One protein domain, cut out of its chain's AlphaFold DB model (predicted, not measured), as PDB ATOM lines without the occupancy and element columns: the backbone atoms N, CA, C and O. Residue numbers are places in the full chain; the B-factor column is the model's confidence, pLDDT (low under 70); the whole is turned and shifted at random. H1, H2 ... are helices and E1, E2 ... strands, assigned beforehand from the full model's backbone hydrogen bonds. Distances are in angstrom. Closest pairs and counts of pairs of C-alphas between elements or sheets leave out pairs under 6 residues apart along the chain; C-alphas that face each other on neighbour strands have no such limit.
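This is residues 11 to 68 of the 272 residues of an uncharacterized protein of Tenericutes bacterium ADurb.BinA155 (UniProt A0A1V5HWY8). A small, nearly flat sheet of four short strands, E1 to E4, has two helices near it that only graze it, H2 and the longer H1. H1 points away from H2, and the link after it makes a far end of the domain, where residues 22 to 27, of which 22 belongs to H1, stick out before the backbone folds back to E1. The printed part has 58 residues, with two named helices and four named strands along it as H1, E1, H2, E2, E3, E4; the sheet's order is E1, E2, E3, E4, and it is mixed. The class is mixed, helices and strands; the whole is compact, with a radius of gyration of the C-alphas of 11.1 A and spans of 31 by 23 by 19 A.

The sheet's strands have three residues each: E1 is residues 31 to 33, E2 51 to 53, E3 58 to 60 and E4 65 to 67. C-alpha 31 is at (155.138, 230.595, 173.678), and E4 ends with C-alpha 67 at (166.181, 236.855, 181.636). H2 is residues 38 to 46, 12.4 A from first to last C-alpha. H1 is residues 11 to 22, 16.9 A long, and begins with C-alpha 11 at (159.828, 229.787, 161.806).

E1 and E4 are the edge strands. E1 and E2 are parallel at 20 degrees, with N 33 and O 52 within hydrogen-bond range at 2.8 A. E1, H2 and E2 form a strand-helix-strand unit, two parallel neighbour strands with a helix between them along the chain; its crossover is right-handed. E2, E3 and E4 form a meander, each strand the antiparallel neighbour of the one before. The hairpin of E2 and E3 stands at 170 degrees, with N 51 and O 59 at 2.8 A. The hairpin of E3 and E4 stands at 166 degrees, with N 60 and O 65 at 2.8 A. E1 and E4 are apart. H2 only grazes the sheet, with its residues 41 to 45; the closest C-alphas of H2 and E3, those of Arg 45 and Phe 59, are 7.3 A apart. H1 is only just on the sheet, with 5 pairs of C-alphas within 10 A, and only grazes it, with its residues 13 to 17. H1 and H2 are close but not clearly touching, their closest C-alphas, those of Leu 14 and Leu 44, 7.8 A apart; they run the same way at a shallow tilt of 27 degrees. In both helices every O i to N i+4 pair is within hydrogen-bond range.

The two C-alphas farthest apart are those of Leu 23 and Ser 68, at 30.8 A. The printed part has no cut. The link from H1 to E1, 8 residues, is short, and the other links are tight. The mean pLDDT of the printed part is 82.9, and residue 26 is under 70.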
ATOM      1  N   SER A  11     160.761 229.716 162.940       85.94
ATOM      2  CA  SER A  11     159.828 229.787 161.806       85.94
ATOM      3  C   SER A  11     158.449 229.217 162.141       85.94
ATOM      4  O   SER A  11     157.432 229.814 161.788       85.94
ATOM      5  N   GLU A  12     158.395 228.094 162.861       88.06
ATOM      6  CA  GLU A  12     157.129 227.495 163.299       88.06
ATOM      7  C   GLU A  12     156.396 228.395 164.303       88.06
ATOM      8  O   GLU A  12     155.179 228.572 164.214       88.06
ATOM      9  N   VAL A  13     157.142 229.012 165.226       87.81
ATOM     10  CA  VAL A  13     156.598 229.965 166.206       87.81
ATOM     11  C   VAL A  13     156.040 231.210 165.507       87.81
ATOM     12  O   VAL A  13     154.945 231.670 165.835       87.81
ATOM     13  N   LEU A  14     156.752 231.748 164.514       88.81
ATOM     14  CA  LEU A  14     156.306 232.907 163.737       88.81
ATOM     15  C   LEU A  14     155.023 232.599 162.955       88.81
ATOM     16  O   LEU A  14     154.060 233.360 163.044       88.81
ATOM     17  N   MET A  15     154.958 231.446 162.284       87.50
ATOM     18  CA  MET A  15     153.751 231.004 161.577       87.50
ATOM     19  C   MET A  15     152.553 230.873 162.531       87.50
ATOM     20  O   MET A  15     151.450 231.327 162.224       87.50
ATOM     21  N   ALA A  16     152.763 230.299 163.717       85.69
ATOM     22  CA  ALA A  16     151.722 230.203 164.735       85.69
ATOM     23  C   ALA A  16     151.275 231.575 165.262       85.69
ATOM     24  O   ALA A  16     150.085 231.783 165.503       85.69
ATOM     25  N   THR A  17     152.208 232.521 165.396       86.06
ATOM     26  CA  THR A  17     151.918 233.904 165.799       86.06
ATOM     27  C   THR A  17     151.004 234.587 164.780       86.06
ATOM     28  O   THR A  17     150.010 235.203 165.160       86.06
ATOM     29  N   GLU A  18     151.276 234.417 163.483       84.81
ATOM     30  CA  GLU A  18     150.440 234.959 162.406       84.81
ATOM     31  C   GLU A  18     149.030 234.356 162.393       84.81
ATOM     32  O   GLU A  18     148.045 235.074 162.210       84.81
ATOM     33  N   ILE A  19     148.914 233.041 162.608       84.56
ATOM     34  CA  ILE A  19     147.614 232.366 162.711       84.56
ATOM     35  C   ILE A  19     146.831 232.915 163.908       84.56
ATOM     36  O   ILE A  19     145.652 233.237 163.771       84.56
ATOM     37  N   TYR A  20     147.476 233.072 165.066       81.75
ATOM     38  CA  TYR A  20     146.825 233.595 166.269       81.75
ATOM     39  C   TYR A  20     146.367 235.050 166.095       81.75
ATOM     40  O   TYR A  20     145.250 235.389 166.488       81.75
ATOM     41  N   ALA A  21     147.174 235.885 165.434       80.25
ATOM     42  CA  ALA A  21     146.814 237.264 165.111       80.25
ATOM     43  C   ALA A  21     145.578 237.339 164.194       80.25
ATOM     44  O   ALA A  21     144.677 238.143 164.430       80.25
ATOM     45  N   LYS A  22     145.483 236.454 163.190       83.69
ATOM     46  CA  LYS A  22     144.313 236.358 162.294       83.69
ATOM     47  C   LYS A  22     143.032 235.931 163.012       83.69
ATOM     48  O   LYS A  22     141.945 236.257 162.548       83.69
ATOM     49  N   LEU A  23     143.146 235.226 164.137       82.94
ATOM     50  CA  LEU A  23     142.006 234.818 164.962       82.94
ATOM     51  C   LEU A  23     141.487 235.939 165.886       82.94
ATOM     52  O   LEU A  23     140.569 235.681 166.662       82.94
ATOM     53  N   ALA A  24     142.047 237.157 165.802       74.12
ATOM     54  CA  ALA A  24     141.608 238.363 166.519       74.12
ATOM     55  C   ALA A  24     141.442 238.174 168.040       74.12
ATOM     56  O   ALA A  24     140.543 238.741 168.663       74.12
ATOM     57  N   ARG A  25     142.306 237.355 168.647       71.38
ATOM     58  CA  ARG A  25     142.263 237.094 170.087       71.38
ATOM     59  C   ARG A  25     142.923 238.242 170.861       71.38
ATOM     60  O   ARG A  25     144.049 238.604 170.521       71.38
ATOM     61  N   PRO A  26     142.252 238.820 171.873       67.81
ATOM     62  CA  PRO A  26     142.742 240.008 172.575       67.81
ATOM     63  C   PRO A  26     143.855 239.718 173.594       67.81
ATOM     64  O   PRO A  26     144.460 240.656 174.110       67.81
ATOM     65  N   GLU A  27     144.123 238.455 173.935       78.62
ATOM     66  CA  GLU A  27     145.077 238.112 174.990       78.62
ATOM     67  C   GLU A  27     146.537 238.094 174.506       78.62
ATOM     68  O   GLU A  27     146.821 237.603 173.407       78.62
ATOM     69  N   PRO A  28     147.495 238.541 175.345       76.31
ATOM     70  CA  PRO A  28     148.913 238.420 175.038       76.31
ATOM     71  C   PRO A  28     149.316 236.945 174.919       76.31
ATOM     72  O   PRO A  28     149.101 236.140 175.829       76.31
ATOM     73  N   LEU A  29     149.926 236.598 173.787       84.56
ATOM     74  CA  LEU A  29     150.412 235.254 173.500       84.56
ATOM     75  C   LEU A  29     151.868 235.112 173.949       84.56
ATOM     76  O   LEU A  29     152.729 235.891 173.544       84.56
ATOM     77  N   VAL A  30     152.144 234.090 174.759       86.00
ATOM     78  CA  VAL A  30     153.503 233.704 175.160       86.00
ATOM     79  C   VAL A  30     153.719 232.242 174.804       86.00
ATOM     80  O   VAL A  30     152.931 231.379 175.195       86.00
ATOM     81  N   PHE A  31     154.794 231.956 174.076       87.50
ATOM     82  CA  PHE A  31     155.138 230.595 173.678       87.50
ATOM     83  C   PHE A  31     155.950 229.894 174.765       87.50
ATOM     84  O   PHE A  31     156.987 230.398 175.179       87.50
ATOM     85  N   LEU A  32     155.514 228.710 175.199       84.38
ATOM     86  CA  LEU A  32     156.322 227.823 176.036       84.38
ATOM     87  C   LEU A  32     157.055 226.820 175.139       84.38
ATOM     88  O   LEU A  32     156.422 225.994 174.487       84.38
ATOM     89  N   LEU A  33     158.381 226.903 175.110       83.00
ATOM     90  CA  LEU A  33     159.259 226.150 174.219       83.00
ATOM     91  C   LEU A  33     160.087 225.144 175.023       83.00
ATOM     92  O   LEU A  33     160.584 225.462 176.103       83.00
ATOM     93  N   GLN A  34     160.265 223.932 174.494       74.75
ATOM     94  CA  GLN A  34     161.119 222.931 175.144       74.75
ATOM     95  C   GLN A  34     162.603 223.303 175.051       74.75
ATOM     96  O   GLN A  34     163.306 223.287 176.056       74.75
ATOM     97  N   SER A  35     163.055 223.658 173.850       71.00
ATOM     98  CA  SER A  35     164.418 224.100 173.549       71.00
ATOM     99  C   SER A  35     164.390 224.947 172.282       71.00
ATOM    100  O   SER A  35     163.596 224.660 171.385       71.00
ATOM    101  N   LEU A  36     165.271 225.938 172.168       75.38
ATOM    102  CA  LEU A  36     165.381 226.758 170.962       75.38
ATOM    103  C   LEU A  36     166.852 227.090 170.694       75.38
ATOM    104  O   LEU A  36     167.574 227.442 171.625       75.38
ATOM    105  N   GLY A  37     167.300 226.991 169.442       74.50
ATOM    106  CA  GLY A  37     168.664 227.373 169.063       74.50
ATOM    107  C   GLY A  37     168.933 228.870 169.264       74.50
ATOM    108  O   GLY A  37     168.015 229.683 169.258       74.50
ATOM    109  N   GLU A  38     170.200 229.262 169.422       76.56
ATOM    110  CA  GLU A  38     170.581 230.661 169.697       76.56
ATOM    111  C   GLU A  38     170.184 231.622 168.565       76.56
ATOM    112  O   GLU A  38     169.675 232.709 168.834       76.56
ATOM    113  N   SER A  39     170.339 231.200 167.306       78.56
ATOM    114  CA  SER A  39     169.883 231.949 166.127       78.56
ATOM    115  C   SER A  39     168.380 232.216 166.159       78.56
ATOM    116  O   SER A  39     167.928 233.326 165.893       78.56
ATOM    117  N   ASP A  40     167.611 231.208 166.554       84.50
ATOM    118  CA  ASP A  40     166.157 231.255 166.606       84.50
ATOM    119  C   ASP A  40     165.684 232.140 167.766       84.50
ATOM    120  O   ASP A  40     164.759 232.932 167.607       84.50
ATOM    121  N   GLN A  41     166.367 232.091 168.913       83.75
ATOM    122  CA  GLN A  41     166.109 232.995 170.038       83.75
ATOM    123  C   GLN A  41     166.411 234.458 169.695       83.75
ATOM    124  O   GLN A  41     165.702 235.358 170.144       83.75
ATOM    125  N   VAL A  42     167.482 234.729 168.941       84.12
ATOM    126  CA  VAL A  42     167.772 236.080 168.428       84.12
ATOM    127  C   VAL A  42     166.652 236.529 167.496       84.12
ATOM    128  O   VAL A  42     166.079 237.592 167.723       84.12
ATOM    129  N   LEU A  43     166.271 235.689 166.535       87.31
ATOM    130  CA  LEU A  43     165.221 236.007 165.571       87.31
ATOM    131  C   LEU A  43     163.877 236.308 166.252       87.31
ATOM    132  O   LEU A  43     163.232 237.300 165.923       87.31
ATOM    133  N   LEU A  44     163.456 235.499 167.229       89.56
ATOM    134  CA  LEU A  44     162.218 235.759 167.971       89.56
ATOM    135  C   LEU A  44     162.284 237.068 168.770       89.56
ATOM    136  O   LEU A  44     161.289 237.789 168.823       89.56
ATOM    137  N   ARG A  45     163.447 237.416 169.339       88.06
ATOM    138  CA  ARG A  45     163.644 238.696 170.042       88.06
ATOM    139  C   ARG A  45     163.562 239.891 169.106       88.06
ATOM    140  O   ARG A  45     162.842 240.838 169.406       88.06
ATOM    141  N   GLU A  46     164.238 239.832 167.961       88.88
ATOM    142  CA  GLU A  46     164.162 240.873 166.927       88.88
ATOM    143  C   GLU A  46     162.718 241.081 166.458       88.88
ATOM    144  O   GLU A  46     162.247 242.211 166.315       88.88
ATOM    145  N   ARG A  47     161.975 239.983 166.301       89.50
ATOM    146  CA  ARG A  47     160.556 239.987 165.925       89.50
ATOM    147  C   ARG A  47     159.600 240.266 167.086       89.50
ATOM    148  O   ARG A  47     158.394 240.232 166.870       89.50
ATOM    149  N   HIS A  48     160.113 240.567 168.282       89.62
ATOM    150  CA  HIS A  48     159.328 240.871 169.482       89.62
ATOM    151  C   HIS A  48     158.301 239.784 169.838       89.62
ATOM    152  O   HIS A  48     157.246 240.067 170.404       89.62
ATOM    153  N   VAL A  49     158.616 238.524 169.529       90.44
ATOM    154  CA  VAL A  49     157.749 237.384 169.827       90.44
ATOM    155  C   VAL A  49     158.015 236.905 171.260       90.44
ATOM    156  O   VAL A  49     159.133 236.474 171.546       90.44
ATOM    157  N   PRO A  50     157.026 236.954 172.171       90.19
ATOM    158  CA  PRO A  50     157.207 236.571 173.572       90.19
ATOM    159  C   PRO A  50     157.370 235.054 173.748       90.19
ATOM    160  O   PRO A  50     156.540 234.278 173.267       90.19
ATOM    161  N   PHE A  51     158.384 234.607 174.493       89.69
ATOM    162  CA  PHE A  51     158.599 233.185 174.774       89.69
ATOM    163  C   PHE A  51     159.209 232.894 176.155       89.69
ATOM    164  O   PHE A  51     159.875 233.721 176.782       89.69
ATOM    165  N   LEU A  52     158.995 231.658 176.599       87.50
ATOM    166  CA  LEU A  52     159.586 231.008 177.761       87.50
ATOM    167  C   LEU A  52     160.215 229.695 177.299       87.50
ATOM    168  O   LEU A  52     159.540 228.882 176.677       87.50
ATOM    169  N   SER A  53     161.483 229.460 177.618       82.62
ATOM    170  CA  SER A  53     162.140 228.169 177.402       82.62
ATOM    171  C   SER A  53     162.154 227.355 178.693       82.62
ATOM    172  O   SER A  53     162.431 227.900 179.767       82.62
ATOM    173  N   LEU A  54     161.948 226.038 178.603       74.25
ATOM    174  CA  LEU A  54     162.182 225.121 179.728       74.25
ATOM    175  C   LEU A  54     163.648 225.128 180.200       74.25
ATOM    176  O   LEU A  54     163.930 224.751 181.337       74.25
ATOM    177  N   GLU A  55     164.578 225.610 179.372       70.50
ATOM    178  CA  GLU A  55     165.984 225.827 179.742       70.50
ATOM    179  C   GLU A  55     166.195 227.085 180.610       70.50
ATOM    180  O   GLU A  55     167.282 227.294 181.148       70.50
ATOM    181  N   GLY A  56     165.145 227.889 180.817       74.50
ATOM    182  CA  GLY A  56     165.135 229.046 181.715       74.50
ATOM    183  C   GLY A  56     165.344 230.400 181.035       74.50
ATOM    184  O   GLY A  56     165.460 231.402 181.740       74.50
ATOM    185  N   GLU A  57     165.410 230.441 179.700       84.56
ATOM    186  CA  GLU A  57     165.368 231.691 178.929       84.56
ATOM    187  C   GLU A  57     163.955 232.279 178.967       84.56
ATOM    188  O   GLU A  57     162.971 231.575 178.730       84.56
ATOM    189  N   VAL A  58     163.852 233.576 179.240       88.12
ATOM    190  CA  VAL A  58     162.585 234.306 179.298       88.12
ATOM    191  C   VAL A  58     162.711 235.595 178.507       88.12
ATOM    192  O   VAL A  58     163.606 236.406 178.766       88.12
ATOM    193  N   PHE A  59     161.777 235.804 177.585       90.69
ATOM    194  CA  PHE A  59     161.622 237.054 176.859       90.69
ATOM    195  C   PHE A  59     160.139 237.414 176.758       90.69
ATOM    196  O   PHE A  59     159.381 236.776 176.031       90.69
ATOM    197  N   ILE A  60     159.716 238.435 177.503       91.00
ATOM    198  CA  ILE A  60     158.346 238.955 177.489       91.00
ATOM    199  C   ILE A  60     158.415 240.480 177.306       91.00
ATOM    200  O   ILE A  60     158.506 241.211 178.295       91.00
ATOM    201  N   PRO A  61     158.398 240.975 176.052       87.19
ATOM    202  CA  PRO A  61     158.673 242.380 175.745       87.19
ATOM    203  C   PRO A  61     157.613 243.334 176.299       87.19
ATOM    204  O   PRO A  61     157.945 244.414 176.758       87.19
ATOM    205  N   PHE A  62     156.343 242.926 176.342       86.88
ATOM    206  CA  PHE A  62     155.264 243.762 176.884       86.88
ATOM    207  C   PHE A  62     155.296 243.919 178.418       86.88
ATOM    208  O   PHE A  62     154.513 244.688 178.964       86.88
ATOM    209  N   PHE A  63     156.183 243.197 179.111       83.88
ATOM    210  CA  PHE A  63     156.454 243.361 180.543       83.88
ATOM    211  C   PHE A  63     157.910 243.768 180.825       83.88
ATOM    212  O   PHE A  63     158.348 243.654 181.968       83.88
ATOM    213  N   ASP A  64     158.673 244.180 179.803       83.19
ATOM    214  CA  ASP A  64     160.110 244.482 179.901       83.19
ATOM    215  C   ASP A  64     160.923 243.381 180.611       83.19
ATOM    216  O   ASP A  64     161.945 243.622 181.260       83.19
ATOM    217  N   LEU A  65     160.471 242.129 180.491       82.06
ATOM    218  CA  LEU A  65     161.085 241.001 181.169       82.06
ATOM    219  C   LEU A  65     162.025 240.282 180.210       82.06
ATOM    220  O   LEU A  65     161.599 239.561 179.306       82.06
ATOM    221  N   TYR A  66     163.318 240.426 180.468       84.50
ATOM    222  CA  TYR A  66     164.357 239.657 179.806       84.50
ATOM    223  C   TYR A  66     165.243 238.982 180.847       84.50
ATOM    224  O   TYR A  66     165.893 239.635 181.666       84.50
ATOM    225  N   ARG A  67     165.283 237.652 180.808       79.50
ATOM    226  CA  ARG A  67     166.181 236.855 181.636       79.50
ATOM    227  C   ARG A  67     166.819 235.798 180.765       79.50
ATOM    228  O   ARG A  67     166.153 234.859 180.344       79.50
ATOM    229  N   SER A  68     168.124 235.934 180.562       70.31
ATOM    230  CA  SER A  68     168.897 234.845 179.991       70.31
ATOM    231  C   SER A  68     169.240 233.831 181.076       70.31
ATOM    232  O   SER A  68     169.659 234.196 182.183       70.31
TER     233      SER A  68